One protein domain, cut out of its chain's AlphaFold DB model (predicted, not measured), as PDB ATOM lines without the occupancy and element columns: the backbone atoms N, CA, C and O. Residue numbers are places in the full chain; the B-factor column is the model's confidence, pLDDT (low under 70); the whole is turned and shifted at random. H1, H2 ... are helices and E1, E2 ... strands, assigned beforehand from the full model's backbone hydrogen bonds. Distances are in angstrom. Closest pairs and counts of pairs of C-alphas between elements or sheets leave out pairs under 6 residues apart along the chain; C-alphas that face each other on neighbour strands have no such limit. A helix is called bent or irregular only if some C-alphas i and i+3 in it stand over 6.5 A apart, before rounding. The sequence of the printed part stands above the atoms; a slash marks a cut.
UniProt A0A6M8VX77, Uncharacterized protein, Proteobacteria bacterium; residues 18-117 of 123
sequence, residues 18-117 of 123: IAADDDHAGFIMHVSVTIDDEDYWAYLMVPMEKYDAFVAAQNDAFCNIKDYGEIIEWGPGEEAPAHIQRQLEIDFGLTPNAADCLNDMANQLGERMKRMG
ATOM      1  N   ILE A  18     377.468 298.160 216.377       48.47
ATOM      2  CA  ILE A  18     378.103 299.383 215.880       48.47
ATOM      3  C   ILE A  18     378.821 299.014 214.587       48.47
ATOM      4  O   ILE A  18     379.758 298.219 214.587       48.47
ATOM      5  N   ALA A  19     378.355 299.578 213.477       39.66
ATOM      6  CA  ALA A  19     379.050 299.550 212.198       39.66
ATOM      7  C   ALA A  19     379.153 300.993 211.698       39.66
ATOM      8  O   ALA A  19     378.298 301.480 210.958       39.66
ATOM      9  N   ALA A  20     380.181 301.694 212.165       39.00
ATOM     10  CA  ALA A  20     380.713 302.861 211.486       39.00
ATOM     11  C   ALA A  20     382.172 302.523 211.155       39.00
ATOM     12  O   ALA A  20     382.993 302.413 212.057       39.00
ATOM     13  N   ASP A  21     382.420 302.318 209.862       41.09
ATOM     14  CA  ASP A  21     383.666 301.906 209.203       41.09
ATOM     15  C   ASP A  21     384.011 300.399 209.184       41.09
ATOM     16  O   ASP A  21     384.030 299.683 210.183       41.09
ATOM     17  N   ASP A  22     384.265 299.933 207.960       47.34
ATOM     18  CA  ASP A  22     384.139 298.573 207.410       47.34
ATOM     19  C   ASP A  22     385.148 297.526 207.938       47.34
ATOM     20  O   ASP A  22     385.245 296.443 207.374       47.34
ATOM     21  N   ASP A  23     385.885 297.799 209.019       48.62
ATOM     22  CA  ASP A  23     386.915 296.875 209.534       48.62
ATOM     23  C   ASP A  23     386.751 296.525 211.025       48.62
ATOM     24  O   ASP A  23     387.373 295.576 211.497       48.62
ATOM     25  N   HIS A  24     385.931 297.253 211.800       50.19
ATOM     26  CA  HIS A  24     385.808 297.078 213.264       50.19
ATOM     27  C   HIS A  24     384.341 296.962 213.720       50.19
ATOM     28  O   HIS A  24     383.924 297.568 214.708       50.19
ATOM     29  N   ALA A  25     383.528 296.184 212.998       62.91
ATOM     30  CA  ALA A  25     382.160 295.891 213.420       62.91
ATOM     31  C   ALA A  25     382.165 295.015 214.689       62.91
ATOM     32  O   ALA A  25     382.562 293.844 214.673       62.91
ATOM     33  N   GLY A  26     381.724 295.593 215.804       70.94
ATOM     34  CA  GLY A  26     381.722 294.953 217.114       70.94
ATOM     35  C   GLY A  26     380.529 295.368 217.965       70.94
ATOM     36  O   GLY A  26     379.755 296.263 217.618       70.94
ATOM     37  N   PHE A  27     380.374 294.682 219.089       76.25
ATOM     38  CA  PHE A  27     379.379 294.980 220.108       76.25
ATOM     39  C   PHE A  27     380.068 295.608 221.310       76.25
ATOM     40  O   PHE A  27     381.084 295.092 221.773       76.25
ATOM     41  N   ILE A  28     379.499 296.691 221.836       81.31
ATOM     42  CA  ILE A  28     379.896 297.204 223.147       81.31
ATOM     43  C   ILE A  28     379.082 296.467 224.196       81.31
ATOM     44  O   ILE A  28     377.860 296.555 224.215       81.31
ATOM     45  N   MET A  29     379.783 295.744 225.059       80.94
ATOM     46  CA  MET A  29     379.216 294.947 226.135       80.94
ATOM     47  C   MET A  29     379.576 295.589 227.470       80.94
ATOM     48  O   MET A  29     380.737 295.923 227.695       80.94
ATOM     49  N   HIS A  30     378.598 295.738 228.359       83.25
ATOM     50  CA  HIS A  30     378.847 296.053 229.762       83.25
ATOM     51  C   HIS A  30     379.019 294.745 230.536       83.25
ATOM     52  O   HIS A  30     378.204 293.834 230.384       83.25
ATOM     53  N   VAL A  31     380.076 294.643 231.337       81.25
ATOM     54  CA  VAL A  31     380.350 293.481 232.186       81.25
ATOM     55  C   VAL A  31     380.735 293.900 233.593       81.25
ATOM     56  O   VAL A  31     381.420 294.905 233.786       81.25
ATOM     57  N   SER A  32     380.343 293.075 234.558       81.56
ATOM     58  CA  SER A  32     380.814 293.139 235.937       81.56
ATOM     59  C   SER A  32     381.952 292.133 236.112       81.56
ATOM     60  O   SER A  32     381.864 290.994 235.652       81.56
ATOM     61  N   VAL A  33     383.044 292.559 236.737       80.31
ATOM     62  CA  VAL A  33     384.265 291.777 236.931       80.31
ATOM     63  C   VAL A  33     384.684 291.899 238.385       80.31
ATOM     64  O   VAL A  33     384.892 293.005 238.867       80.31
ATOM     65  N   THR A  34     384.882 290.779 239.069       81.69
ATOM     66  CA  THR A  34     385.446 290.789 240.423       81.69
ATOM     67  C   THR A  34     386.961 290.589 240.350       81.69
ATOM     68  O   THR A  34     387.444 289.608 239.779       81.69
ATOM     69  N   ILE A  35     387.726 291.526 240.912       81.31
ATOM     70  CA  ILE A  35     389.193 291.516 240.968       81.31
ATOM     71  C   ILE A  35     389.600 291.687 242.433       81.31
ATOM     72  O   ILE A  35     389.236 292.678 243.053       81.31
ATOM     73  N   ASP A  36     390.348 290.728 242.988       85.50
ATOM     74  CA  ASP A  36     390.825 290.766 244.384       85.50
ATOM     75  C   ASP A  36     389.705 290.983 245.437       85.50
ATOM     76  O   ASP A  36     389.912 291.669 246.435       85.50
ATOM     77  N   ASP A  37     388.538 290.350 245.240       84.19
ATOM     78  CA  ASP A  37     387.331 290.471 246.097       84.19
ATOM     79  C   ASP A  37     386.625 291.844 246.012       84.19
ATOM     80  O   ASP A  37     385.710 292.127 246.781       84.19
ATOM     81  N   GLU A  38     387.018 292.691 245.057       86.44
ATOM     82  CA  GLU A  38     386.356 293.958 244.747       86.44
ATOM     83  C   GLU A  38     385.656 293.890 243.385       86.44
ATOM     84  O   GLU A  38     386.201 293.360 242.414       86.44
ATOM     85  N   ASP A  39     384.452 294.452 243.295       85.62
ATOM     86  CA  ASP A  39     383.696 294.522 242.047       85.62
ATOM     87  C   ASP A  39     384.111 295.725 241.201       85.62
ATOM     88  O   ASP A  39     384.317 296.840 241.692       85.62
ATOM     89  N   TYR A  40     384.207 295.481 239.901       87.44
ATOM     90  CA  TYR A  40     384.506 296.455 238.868       87.44
ATOM     91  C   TYR A  40     383.484 296.336 237.745       87.44
ATOM     92  O   TYR A  40     383.027 295.246 237.404       87.44
ATOM     93  N   TRP A  41     383.194 297.452 237.097       87.69
ATOM     94  CA  TRP A  41     382.478 297.489 235.831       87.69
ATOM     95  C   TRP A  41     383.474 297.711 234.696       87.69
ATOM     96  O   TRP A  41     384.494 298.388 234.860       87.69
ATOM     97  N   ALA A  42     383.179 297.165 233.520       85.44
ATOM     98  CA  ALA A  42     383.935 297.432 232.307       85.44
ATOM     99  C   ALA A  42     383.031 297.445 231.072       85.44
ATOM    100  O   ALA A  42     382.101 296.650 230.944       85.44
ATOM    101  N   TYR A  43     383.351 298.332 230.135       85.69
ATOM    102  CA  TYR A  43     382.833 298.312 228.776       85.69
ATOM    103  C   TYR A  43     383.855 297.672 227.850       85.69
ATOM    104  O   TYR A  43     385.010 298.096 227.784       85.69
ATOM    105  N   LEU A  44     383.414 296.656 227.122       84.56
ATOM    106  CA  LEU A  44     384.245 295.847 226.248       84.56
ATOM    107  C   LEU A  44     383.726 295.935 224.813       84.56
ATOM    108  O   LEU A  44     382.558 295.644 224.563       84.56
ATOM    109  N   MET A  45     384.588 296.287 223.864       85.50
ATOM    110  CA  MET A  45     384.309 296.140 222.440       85.50
ATOM    111  C   MET A  45     384.652 294.716 222.010       85.50
ATOM    112  O   MET A  45     385.823 294.358 221.868       85.50
ATOM    113  N   VAL A  46     383.627 293.898 221.799       82.00
ATOM    114  CA  VAL A  46     383.766 292.515 221.345       82.00
ATOM    115  C   VAL A  46     383.549 292.467 219.832       82.00
ATOM    116  O   VAL A  46     382.446 292.774 219.372       82.00
ATOM    117  N   PRO A  47     384.556 292.081 219.029       83.44
ATOM    118  CA  PRO A  47     384.367 291.885 217.601       83.44
ATOM    119  C   PRO A  47     383.361 290.759 217.352       83.44
ATOM    120  O   PRO A  47     383.306 289.775 218.096       83.44
ATOM    121  N   MET A  48     382.571 290.887 216.284       78.19
ATOM    122  CA  MET A  48     381.467 289.966 215.985       78.19
ATOM    123  C   MET A  48     381.904 288.491 215.928       78.19
ATOM    124  O   MET A  48     381.170 287.613 216.370       78.19
ATOM    125  N   GLU A  49     383.118 288.214 215.449       81.69
ATOM    126  CA  GLU A  49     383.688 286.861 215.371       81.69
ATOM    127  C   GLU A  49     383.951 286.205 216.742       81.69
ATOM    128  O   GLU A  49     383.973 284.979 216.843       81.69
ATOM    129  N   LYS A  50     384.136 287.004 217.802       81.31
ATOM    130  CA  LYS A  50     384.404 286.522 219.169       81.31
ATOM    131  C   LYS A  50     383.173 286.544 220.064       81.31
ATOM    132  O   LYS A  50     383.238 286.055 221.189       81.31
ATOM    133  N   TYR A  51     382.065 287.086 219.570       80.31
ATOM    134  CA  TYR A  51     380.857 287.299 220.347       80.31
ATOM    135  C   TYR A  51     380.282 285.995 220.929       80.31
ATOM    136  O   TYR A  51     380.108 285.894 222.141       80.31
ATOM    137  N   ASP A  52     380.079 284.958 220.111       78.00
ATOM    138  CA  ASP A  52     379.590 283.654 220.591       78.00
ATOM    139  C   ASP A  52     380.526 283.024 221.634       78.00
ATOM    140  O   ASP A  52     380.081 282.494 222.653       78.00
ATOM    141  N   ALA A  53     381.841 283.120 221.411       82.81
ATOM    142  CA  ALA A  53     382.839 282.591 222.336       82.81
ATOM    143  C   ALA A  53     382.843 283.352 223.671       82.81
ATOM    144  O   ALA A  53     383.023 282.745 224.723       82.81
ATOM    145  N   PHE A  54     382.617 284.665 223.629       82.25
ATOM    146  CA  PHE A  54     382.500 285.520 224.805       82.25
ATOM    147  C   PHE A  54     381.247 285.204 225.625       82.25
ATOM    148  O   PHE A  54     381.335 285.056 226.840       82.25
ATOM    149  N   VAL A  55     380.092 285.036 224.972       81.31
ATOM    150  CA  VAL A  55     378.838 284.662 225.650       81.31
ATOM    151  C   VAL A  55     378.953 283.277 226.288       81.31
ATOM    152  O   VAL A  55     378.520 283.076 227.422       81.31
ATOM    153  N   ALA A  56     379.573 282.320 225.595       79.56
ATOM    154  CA  ALA A  56     379.841 281.004 226.164       79.56
ATOM    155  C   ALA A  56     380.762 281.091 227.394       79.56
ATOM    156  O   ALA A  56     380.512 280.419 228.390       79.56
ATOM    157  N   ALA A  57     381.783 281.949 227.343       78.81
ATOM    158  CA  ALA A  57     382.743 282.123 228.426       78.81
ATOM    159  C   ALA A  57     382.187 282.886 229.634       78.81
ATOM    160  O   ALA A  57     382.592 282.582 230.744       78.81
ATOM    161  N   GLN A  58     381.239 283.814 229.463       71.88
ATOM    162  CA  GLN A  58     380.558 284.455 230.600       71.88
ATOM    163  C   GLN A  58     379.803 283.455 231.483       71.88
ATOM    164  O   GLN A  58     379.657 283.677 232.681       71.88
ATOM    165  N   ASN A  59     379.327 282.353 230.901       70.31
ATOM    166  CA  ASN A  59     378.651 281.297 231.649       70.31
ATOM    167  C   ASN A  59     379.629 280.376 232.401       70.31
ATOM    168  O   ASN A  59     379.202 279.603 233.260       70.31
ATOM    169  N   ASP A  60     380.924 280.445 232.088       69.06
ATOM    170  CA  ASP A  60     381.982 279.717 232.779       69.06
ATOM    171  C   ASP A  60     382.619 280.679 233.793       69.06
ATOM    172  O   ASP A  60     383.122 281.736 233.427       69.06
ATOM    173  N   ALA A  61     382.537 280.358 235.086       61.84
ATOM    174  CA  ALA A  61     382.708 281.287 236.217       61.84
ATOM    175  C   ALA A  61     383.991 282.154 236.246       61.84
ATOM    176  O   ALA A  61     384.085 283.063 237.066       61.84
ATOM    177  N   PHE A  62     384.976 281.895 235.382       65.38
ATOM    178  CA  PHE A  62     386.178 282.708 235.243       65.38
ATOM    179  C   PHE A  62     386.554 282.862 233.768       65.38
ATOM    180  O   PHE A  62     387.203 281.991 233.188       65.38
ATOM    181  N   CYS A  63     386.213 284.003 233.169       71.69
ATOM    182  CA  CYS A  63     386.692 284.370 231.840       71.69
ATOM    183  C   CYS A  63     387.556 285.633 231.896       71.69
ATOM    184  O   CYS A  63     387.246 286.615 232.570       71.69
ATOM    185  N   ASN A  64     388.677 285.611 231.177       81.81
ATOM    186  CA  ASN A  64     389.497 286.798 230.993       81.81
ATOM    187  C   ASN A  64     388.928 287.612 229.827       81.81
ATOM    188  O   ASN A  64     389.131 287.288 228.659       81.81
ATOM    189  N   ILE A  65     388.223 288.695 230.150       80.31
ATOM    190  CA  ILE A  65     387.534 289.546 229.171       80.31
ATOM    191  C   ILE A  65     388.466 290.121 228.086       80.31
ATOM    192  O   ILE A  65     388.026 290.369 226.965       80.31
ATOM    193  N   LYS A  66     389.772 290.250 228.370       82.06
ATOM    194  CA  LYS A  66     390.778 290.742 227.410       82.06
ATOM    195  C   LYS A  66     391.053 289.777 226.256       82.06
ATOM    196  O   LYS A  66     391.573 290.200 225.229       82.06
ATOM    197  N   ASP A  67     390.717 288.496 226.400       85.06
ATOM    198  CA  ASP A  67     390.869 287.525 225.312       85.06
ATOM    199  C   ASP A  67     389.783 287.704 224.232       85.06
ATOM    200  O   ASP A  67     389.976 287.350 223.057       85.06
ATOM    201  N   TYR A  68     388.658 288.320 224.608       83.38
ATOM    202  CA  TYR A  68     387.460 288.428 223.779       83.38
ATOM    203  C   TYR A  68     387.272 289.790 223.133       83.38
ATOM    204  O   TYR A  68     386.701 289.845 222.050       83.38
ATOM    205  N   GLY A  69     387.764 290.867 223.737       83.62
ATOM    206  CA  GLY A  69     387.555 292.210 223.216       83.62
ATOM    207  C   GLY A  69     388.536 293.238 223.758       83.62
ATOM    208  O   GLY A  69     389.380 292.943 224.606       83.62
ATOM    209  N   GLU A  70     388.413 294.459 223.251       85.94
ATOM    210  CA  GLU A  70     389.169 295.611 223.731       85.94
ATOM    211  C   GLU A  70     388.404 296.301 224.864       85.94
ATOM    212  O   GLU A  70     387.209 296.564 224.742       85.94
ATOM    213  N   ILE A  71     389.077 296.581 225.981       86.44
ATOM    214  CA  ILE A  71     388.471 297.338 227.082       86.44
ATOM    215  C   ILE A  71     388.456 298.807 226.684       86.44
ATOM    216  O   ILE A  71     389.511 299.404 226.484       86.44
ATOM    217  N   ILE A  72     387.256 299.367 226.605       86.06
ATOM    218  CA  ILE A  72     387.025 300.768 226.270       86.06
ATOM    219  C   ILE A  72     387.208 301.627 227.518       86.06
ATOM    220  O   ILE A  72     387.948 302.605 227.504       86.06
ATOM    221  N   GLU A  73     386.528 301.250 228.601       87.50
ATOM    222  CA  GLU A  73     386.524 301.982 229.864       87.50
ATOM    223  C   GLU A  73     386.185 301.027 231.010       87.50
ATOM    224  O   GLU A  73     385.447 300.061 230.809       87.50
ATOM    225  N   TRP A  74     386.719 301.275 232.204       91.44
ATOM    226  CA  TRP A  74     386.464 300.446 233.384       91.44
ATOM    227  C   TRP A  74     386.651 301.234 234.679       91.44
ATOM    228  O   TRP A  74     387.357 302.242 234.721       91.44
ATOM    229  N   GLY A  75     386.051 300.759 235.764       88.94
ATOM    230  CA  GLY A  75     386.206 301.395 237.064       88.94
ATOM    231  C   GLY A  75     385.669 300.558 238.217       88.94
ATOM    232  O   GLY A  75     385.042 299.526 237.991       88.94
ATOM    233  N   PRO A  76     385.945 300.981 239.461       90.00
ATOM    234  CA  PRO A  76     385.462 300.284 240.645       90.00
ATOM    235  C   PRO A  76     383.948 300.455 240.814       90.00
ATOM    236  O   PRO A  76     383.385 301.495 240.448       90.00
ATOM    237  N   GLY A  77     383.327 299.462 241.445       87.50
ATOM    238  CA  GLY A  77     381.899 299.397 241.730       87.50
ATOM    239  C   GLY A  77     381.136 298.478 240.778       87.50
ATOM    240  O   GLY A  77     381.679 297.955 239.811       87.50
ATOM    241  N   GLU A  78     379.845 298.313 241.057       79.31
ATOM    242  CA  GLU A  78     378.959 297.431 240.288       79.31
ATOM    243  C   GLU A  78     378.543 298.039 238.938       79.31
ATOM    244  O   GLU A  78     378.312 297.311 237.973       79.31
ATOM    245  N   GLU A  79     378.475 299.373 238.851       79.12
ATOM    246  CA  GLU A  79     377.976 300.094 237.677       79.12
ATOM    247  C   GLU A  79     378.799 301.336 237.328       79.12
ATOM    248  O   GLU A  79     379.304 302.067 238.189       79.12
ATOM    249  N   ALA A  80     378.840 301.624 236.028       80.50
ATOM    250  CA  ALA A  80     379.485 302.809 235.498       80.50
ATOM    251  C   ALA A  80     378.758 304.103 235.906       80.50
ATOM    252  O   ALA A  80     377.535 304.204 235.761       80.50
ATOM    253  N   PRO A  81     379.488 305.159 236.315       85.56
ATOM    254  CA  PRO A  81     378.896 306.466 236.563       85.56
ATOM    255  C   PRO A  81     378.159 307.012 235.331       85.56
ATOM    256  O   PRO A  81     378.655 306.929 234.210       85.56
ATOM    257  N   ALA A  82     377.034 307.699 235.536       82.06
ATOM    258  CA  ALA A  82     376.206 308.230 234.442       82.06
ATOM    259  C   ALA A  82     376.952 309.153 233.451       82.06
ATOM    260  O   ALA A  82     376.569 309.261 232.288       82.06
ATOM    261  N   HIS A  83     378.017 309.833 233.892       82.25
ATOM    262  CA  HIS A  83     378.833 310.662 233.000       82.25
ATOM    263  C   HIS A  83     379.696 309.828 232.040       82.25
ATOM    264  O   HIS A  83     379.926 310.276 230.923       82.25
ATOM    265  N   ILE A  84     380.120 308.628 232.448       83.12
ATOM    266  CA  ILE A  84     380.841 307.672 231.599       83.12
ATOM    267  C   ILE A  84     379.888 307.066 230.574       83.12
ATOM    268  O   ILE A  84     380.195 307.062 229.387       83.12
ATOM    269  N   GLN A  85     378.694 306.648 231.010       78.31
ATOM    270  CA  GLN A  85     377.658 306.132 230.109       78.31
ATOM    271  C   GLN A  85     377.347 307.143 229.001       78.31
ATOM    272  O   GLN A  85     377.454 306.823 227.822       78.31
ATOM    273  N   ARG A  86     377.098 308.406 229.375       77.81
ATOM    274  CA  ARG A  86     376.855 309.490 228.415       77.81
ATOM    275  C   ARG A  86     378.029 309.726 227.465       77.81
ATOM    276  O   ARG A  86     377.813 310.075 226.308       77.81
ATOM    277  N   GLN A  87     379.259 309.596 227.949       76.94
ATOM    278  CA  GLN A  87     380.441 309.764 227.111       76.94
ATOM    279  C   GLN A  87     380.517 308.654 226.055       76.94
ATOM    280  O   GLN A  87     380.674 308.954 224.877       76.94
ATOM    281  N   LEU A  88     380.277 307.399 226.447       75.50
ATOM    282  CA  LEU A  88     380.221 306.258 225.528       75.50
ATOM    283  C   LEU A  88     379.070 306.374 224.522       75.50
ATOM    284  O   LEU A  88     379.235 306.048 223.349       75.50
ATOM    285  N   GLU A  89     377.921 306.889 224.958       73.81
ATOM    286  CA  GLU A  89     376.796 307.206 224.079       73.81
ATOM    287  C   GLU A  89     377.177 308.186 222.967       73.81
ATOM    288  O   GLU A  89     376.795 308.003 221.810       73.81
ATOM    289  N   ILE A  90     377.966 309.206 223.295       74.62
ATOM    290  CA  ILE A  90     378.439 310.201 222.331       74.62
ATOM    291  C   ILE A  90     379.530 309.612 221.431       74.62
ATOM    292  O   ILE A  90     379.441 309.744 220.211       74.62
ATOM    293  N   ASP A  91     380.531 308.959 222.021       72.94
ATOM    294  CA  ASP A  91     381.733 308.496 221.318       72.94
ATOM    295  C   ASP A  91     381.439 307.346 220.352       72.94
ATOM    296  O   ASP A  91     382.012 307.283 219.264       72.94
ATOM    297  N   PHE A  92     380.497 306.475 220.713       71.12
ATOM    298  CA  PHE A  92     380.114 305.310 219.914       71.12
ATOM    299  C   PHE A  92     378.735 305.446 219.259       71.12
ATOM    300  O   PHE A  92     378.243 304.507 218.633       71.12
ATOM    301  N   GLY A  93     378.097 306.613 219.387       66.19
ATOM    302  CA  GLY A  93     376.777 306.871 218.816       66.19
ATOM    303  C   GLY A  93     375.663 305.998 219.408       66.19
ATOM    304  O   GLY A  93     374.658 305.750 218.730       66.19
ATOM    305  N   LEU A  94     375.814 305.521 220.651       62.69
ATOM    306  CA  LEU A  94     374.744 304.822 221.364       62.69
ATOM    307  C   LEU A  94     373.691 305.872 221.736       62.69
ATOM    308  O   LEU A  94     373.878 306.678 222.635       62.69
ATOM    309  N   THR A  95     372.592 305.949 220.989       54.41
ATOM    310  CA  THR A  95     371.529 306.904 221.318       54.41
ATOM    311  C   THR A  95     370.749 306.451 222.561       54.41
ATOM    312  O   THR A  95     370.420 305.271 222.647       54.41
ATOM    313  N   PRO A  96     370.312 307.362 223.452       47.91
ATOM    314  CA  PRO A  96     369.503 307.016 224.634       47.91
ATOM    315  C   PRO A  96     368.132 306.395 224.295       47.91
ATOM    316  O   PRO A  96     367.459 305.842 225.154       47.91
ATOM    317  N   ASN A  97     367.727 306.446 223.019       49.34
ATOM    318  CA  ASN A  97     366.534 305.798 222.460       49.34
ATOM    319  C   ASN A  97     366.870 304.525 221.656       49.34
ATOM    320  O   ASN A  97     366.098 304.091 220.798       49.34
ATOM    321  N   ALA A  98     368.046 303.939 221.888       46.81
ATOM    322  CA  ALA A  98     368.497 302.723 221.231       46.81
ATOM    323  C   ALA A  98     367.502 301.576 221.382       46.81
ATOM    324  O   ALA A  98     367.207 300.916 220.389       46.81
ATOM    325  N   ALA A  99     366.943 301.409 222.581       44.81
ATOM    326  CA  ALA A  99     365.918 300.419 222.874       44.81
ATOM    327  C   ALA A  99     364.647 300.625 222.029       44.81
ATOM    328  O   ALA A  99     364.153 299.672 221.430       44.81
ATOM    329  N   ASP A 100     364.161 301.863 221.879       44.88
ATOM    330  CA  ASP A 100     362.995 302.183 221.037       44.88
ATOM    331  C   ASP A 100     363.262 301.919 219.548       44.88
ATOM    332  O   ASP A 100     362.447 301.306 218.859       44.88
ATOM    333  N   CYS A 101     364.430 302.324 219.039       42.06
ATOM    334  CA  CYS A 101     364.813 302.033 217.656       42.06
ATOM    335  C   CYS A 101     365.020 300.530 217.406       42.06
ATOM    336  O   CYS A 101     364.734 300.053 216.310       42.06
ATOM    337  N   LEU A 102     365.517 299.786 218.396       47.25
ATOM    338  CA  LEU A 102     365.705 298.337 218.316       47.25
ATOM    339  C   LEU A 102     364.381 297.585 218.396       47.25
ATOM    340  O   LEU A 102     364.203 296.623 217.660       47.25
ATOM    341  N   ASN A 103     363.433 298.050 219.207       43.81
ATOM    342  CA  ASN A 103     362.087 297.492 219.258       43.81
ATOM    343  C   ASN A 103     361.358 297.700 217.920       43.81
ATOM    344  O   ASN A 103     360.717 296.787 217.400       43.81
ATOM    345  N   ASP A 104     361.527 298.867 217.291       48.91
ATOM    346  CA  ASP A 104     360.976 299.129 215.959       48.91
ATOM    347  C   ASP A 104     361.653 298.262 214.876       48.91
ATOM    348  O   ASP A 104     360.973 297.658 214.045       48.91
ATOM    349  N   MET A 105     362.980 298.082 214.933       48.94
ATOM    350  CA  MET A 105     363.707 297.189 214.016       48.94
ATOM    351  C   MET A 105     363.380 295.705 214.227       48.94
ATOM    352  O   MET A 105     363.205 294.986 213.245       48.94
ATOM    353  N   ALA A 106     363.263 295.236 215.470       48.34
ATOM    354  CA  ALA A 106     362.878 293.866 215.805       48.34
ATOM    355  C   ALA A 106     361.445 293.571 215.345       48.34
ATOM    356  O   ALA A 106     361.190 292.521 214.748       48.34
ATOM    357  N   ASN A 107     360.529 294.530 215.514       49.88
ATOM    358  CA  ASN A 107     359.182 294.440 214.962       49.88
ATOM    359  C   ASN A 107     359.207 294.387 213.429       49.88
ATOM    360  O   ASN A 107     358.593 293.497 212.838       49.88
ATOM    361  N   GLN A 108     359.980 295.251 212.764       51.56
ATOM    362  CA  GLN A 108     360.121 295.223 211.305       51.56
ATOM    363  C   GLN A 108     360.757 293.919 210.783       51.56
ATOM    364  O   GLN A 108     360.337 293.396 209.744       51.56
ATOM    365  N   LEU A 109     361.735 293.350 211.497       50.62
ATOM    366  CA  LEU A 109     362.384 292.086 211.140       50.62
ATOM    367  C   LEU A 109     361.441 290.892 211.356       50.62
ATOM    368  O   LEU A 109     361.344 290.022 210.487       50.62
ATOM    369  N   GLY A 110     360.677 290.889 212.453       50.31
ATOM    370  CA  GLY A 110     359.635 289.900 212.738       50.31
ATOM    371  C   GLY A 110     358.500 289.920 211.711       50.31
ATOM    372  O   GLY A 110     358.058 288.869 211.236       50.31
ATOM    373  N   GLU A 111     358.068 291.105 211.274       58.47
ATOM    374  CA  GLU A 111     357.080 291.252 210.199       58.47
ATOM    375  C   GLU A 111     357.608 290.784 208.835       58.47
ATOM    376  O   GLU A 111     356.870 290.200 208.029       58.47
ATOM    377  N   ARG A 112     358.896 291.014 208.562       49.06
ATOM    378  CA  ARG A 112     359.558 290.571 207.330       49.06
ATOM    379  C   ARG A 112     359.760 289.052 207.304       49.06
ATOM    380  O   ARG A 112     359.527 288.435 206.265       49.06
ATOM    381  N   MET A 113     360.094 288.442 208.441       49.59
ATOM    382  CA  MET A 113     360.180 286.986 208.618       49.59
ATOM    383  C   MET A 113     358.801 286.317 208.484       49.59
ATOM    384  O   MET A 113     358.670 285.337 207.752       49.59
ATOM    385  N   LYS A 114     357.732 286.897 209.059       55.97
ATOM    386  CA  LYS A 114     356.340 286.434 208.850       55.97
ATOM    387  C   LYS A 114     355.900 286.472 207.385       55.97
ATOM    388  O   LYS A 114     355.103 285.636 206.961       55.97
ATOM    389  N   ARG A 115     356.399 287.435 206.602       56.09
ATOM    390  CA  ARG A 115     356.133 287.517 205.157       56.09
ATOM    391  C   ARG A 115     356.925 286.498 204.335       56.09
ATOM    392  O   ARG A 115     356.420 286.072 203.302       56.09
ATOM    393  N   MET A 116     358.115 286.091 204.781       50.34
ATOM    394  CA  MET A 116     358.912 285.053 204.111       50.34
ATOM    395  C   MET A 116     358.515 283.621 204.501       50.34
ATOM    396  O   MET A 116     358.603 282.739 203.656       50.34
ATOM    397  N   GLY A 117     357.987 283.393 205.708       49.81
ATOM    398  CA  GLY A 117     357.475 282.086 206.161       49.81
ATOM    399  C   GLY A 117     356.110 281.672 205.584       49.81
ATOM    400  O   GLY A 117     355.545 280.670 206.001       49.81
TER     401      GLY A 117
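Overview. This is residues 18 to 117 of the 123 residues of an uncharacterized protein of Proteobacteria bacterium (UniProt A0A6M8VX77). A strongly twisted sheet of three strands, E1 E2 E3, makes the body, with H1 packed on it and H2 grazing it near E3. From this body residues 99 to 117, of which 99 to 116 belong to H3, stick out as a long free arm. The printed part has 100 residues, with named elements in the order E1, E2, H1, E3, H2, H3; the sheet's order is E1 - E2 - E3, all antiparallel. The class is mixed, helices and strands; the whole is loose, with a radius of gyration of the C-alphas of 16.0 A, and spans 52 by 31 by 26 A.

Along the chain. E1, residues 26 to 35, starts at C-alpha 26 (381.722, 294.953, 217.114), measures 25.2 A and bends by 56 degrees at residue 32. E2, residues 38 to 47, measures 27.3 A, and E3, residues 70 to 76, 17.9 A. H1 is residues 48 to 58 and H2 residues 82 to 91. H3, residues 98 to 116, measures 26.4 A and ends at C-alpha 116 (358.912, 285.053, 204.111).

Arrangement. E1 and E2 form a hairpin, with N 29 and O 44 at 2.8 A. E2 and E3 are antiparallel, with N 43 and O 73 at 2.8 A. H1 is on the sheet at a height of 8.4 A, over E2, in two layers, a helix on one face of a sheet. The closest C-alphas of E1 and H1, Gly 26 and Met 48, are 5.1 A apart. H1 is irregular, C-alphas 49 and 52 being 7.4 A apart. H2 only grazes the sheet with residues 84 to 88. H2 and H3 are apart. In H2 and H3 every O i to N i+4 pair is within hydrogen-bond range; in H1 5 of 7 are.

Size, cuts and confidence. The C-alphas farthest apart, Asp 36 and Arg 115, are 52.5 A apart. The printed part has no cut, and the link H1 to E3 is long. Residues 18 to 25, 60 to 62 and 93 to 117 are under pLDDT 70.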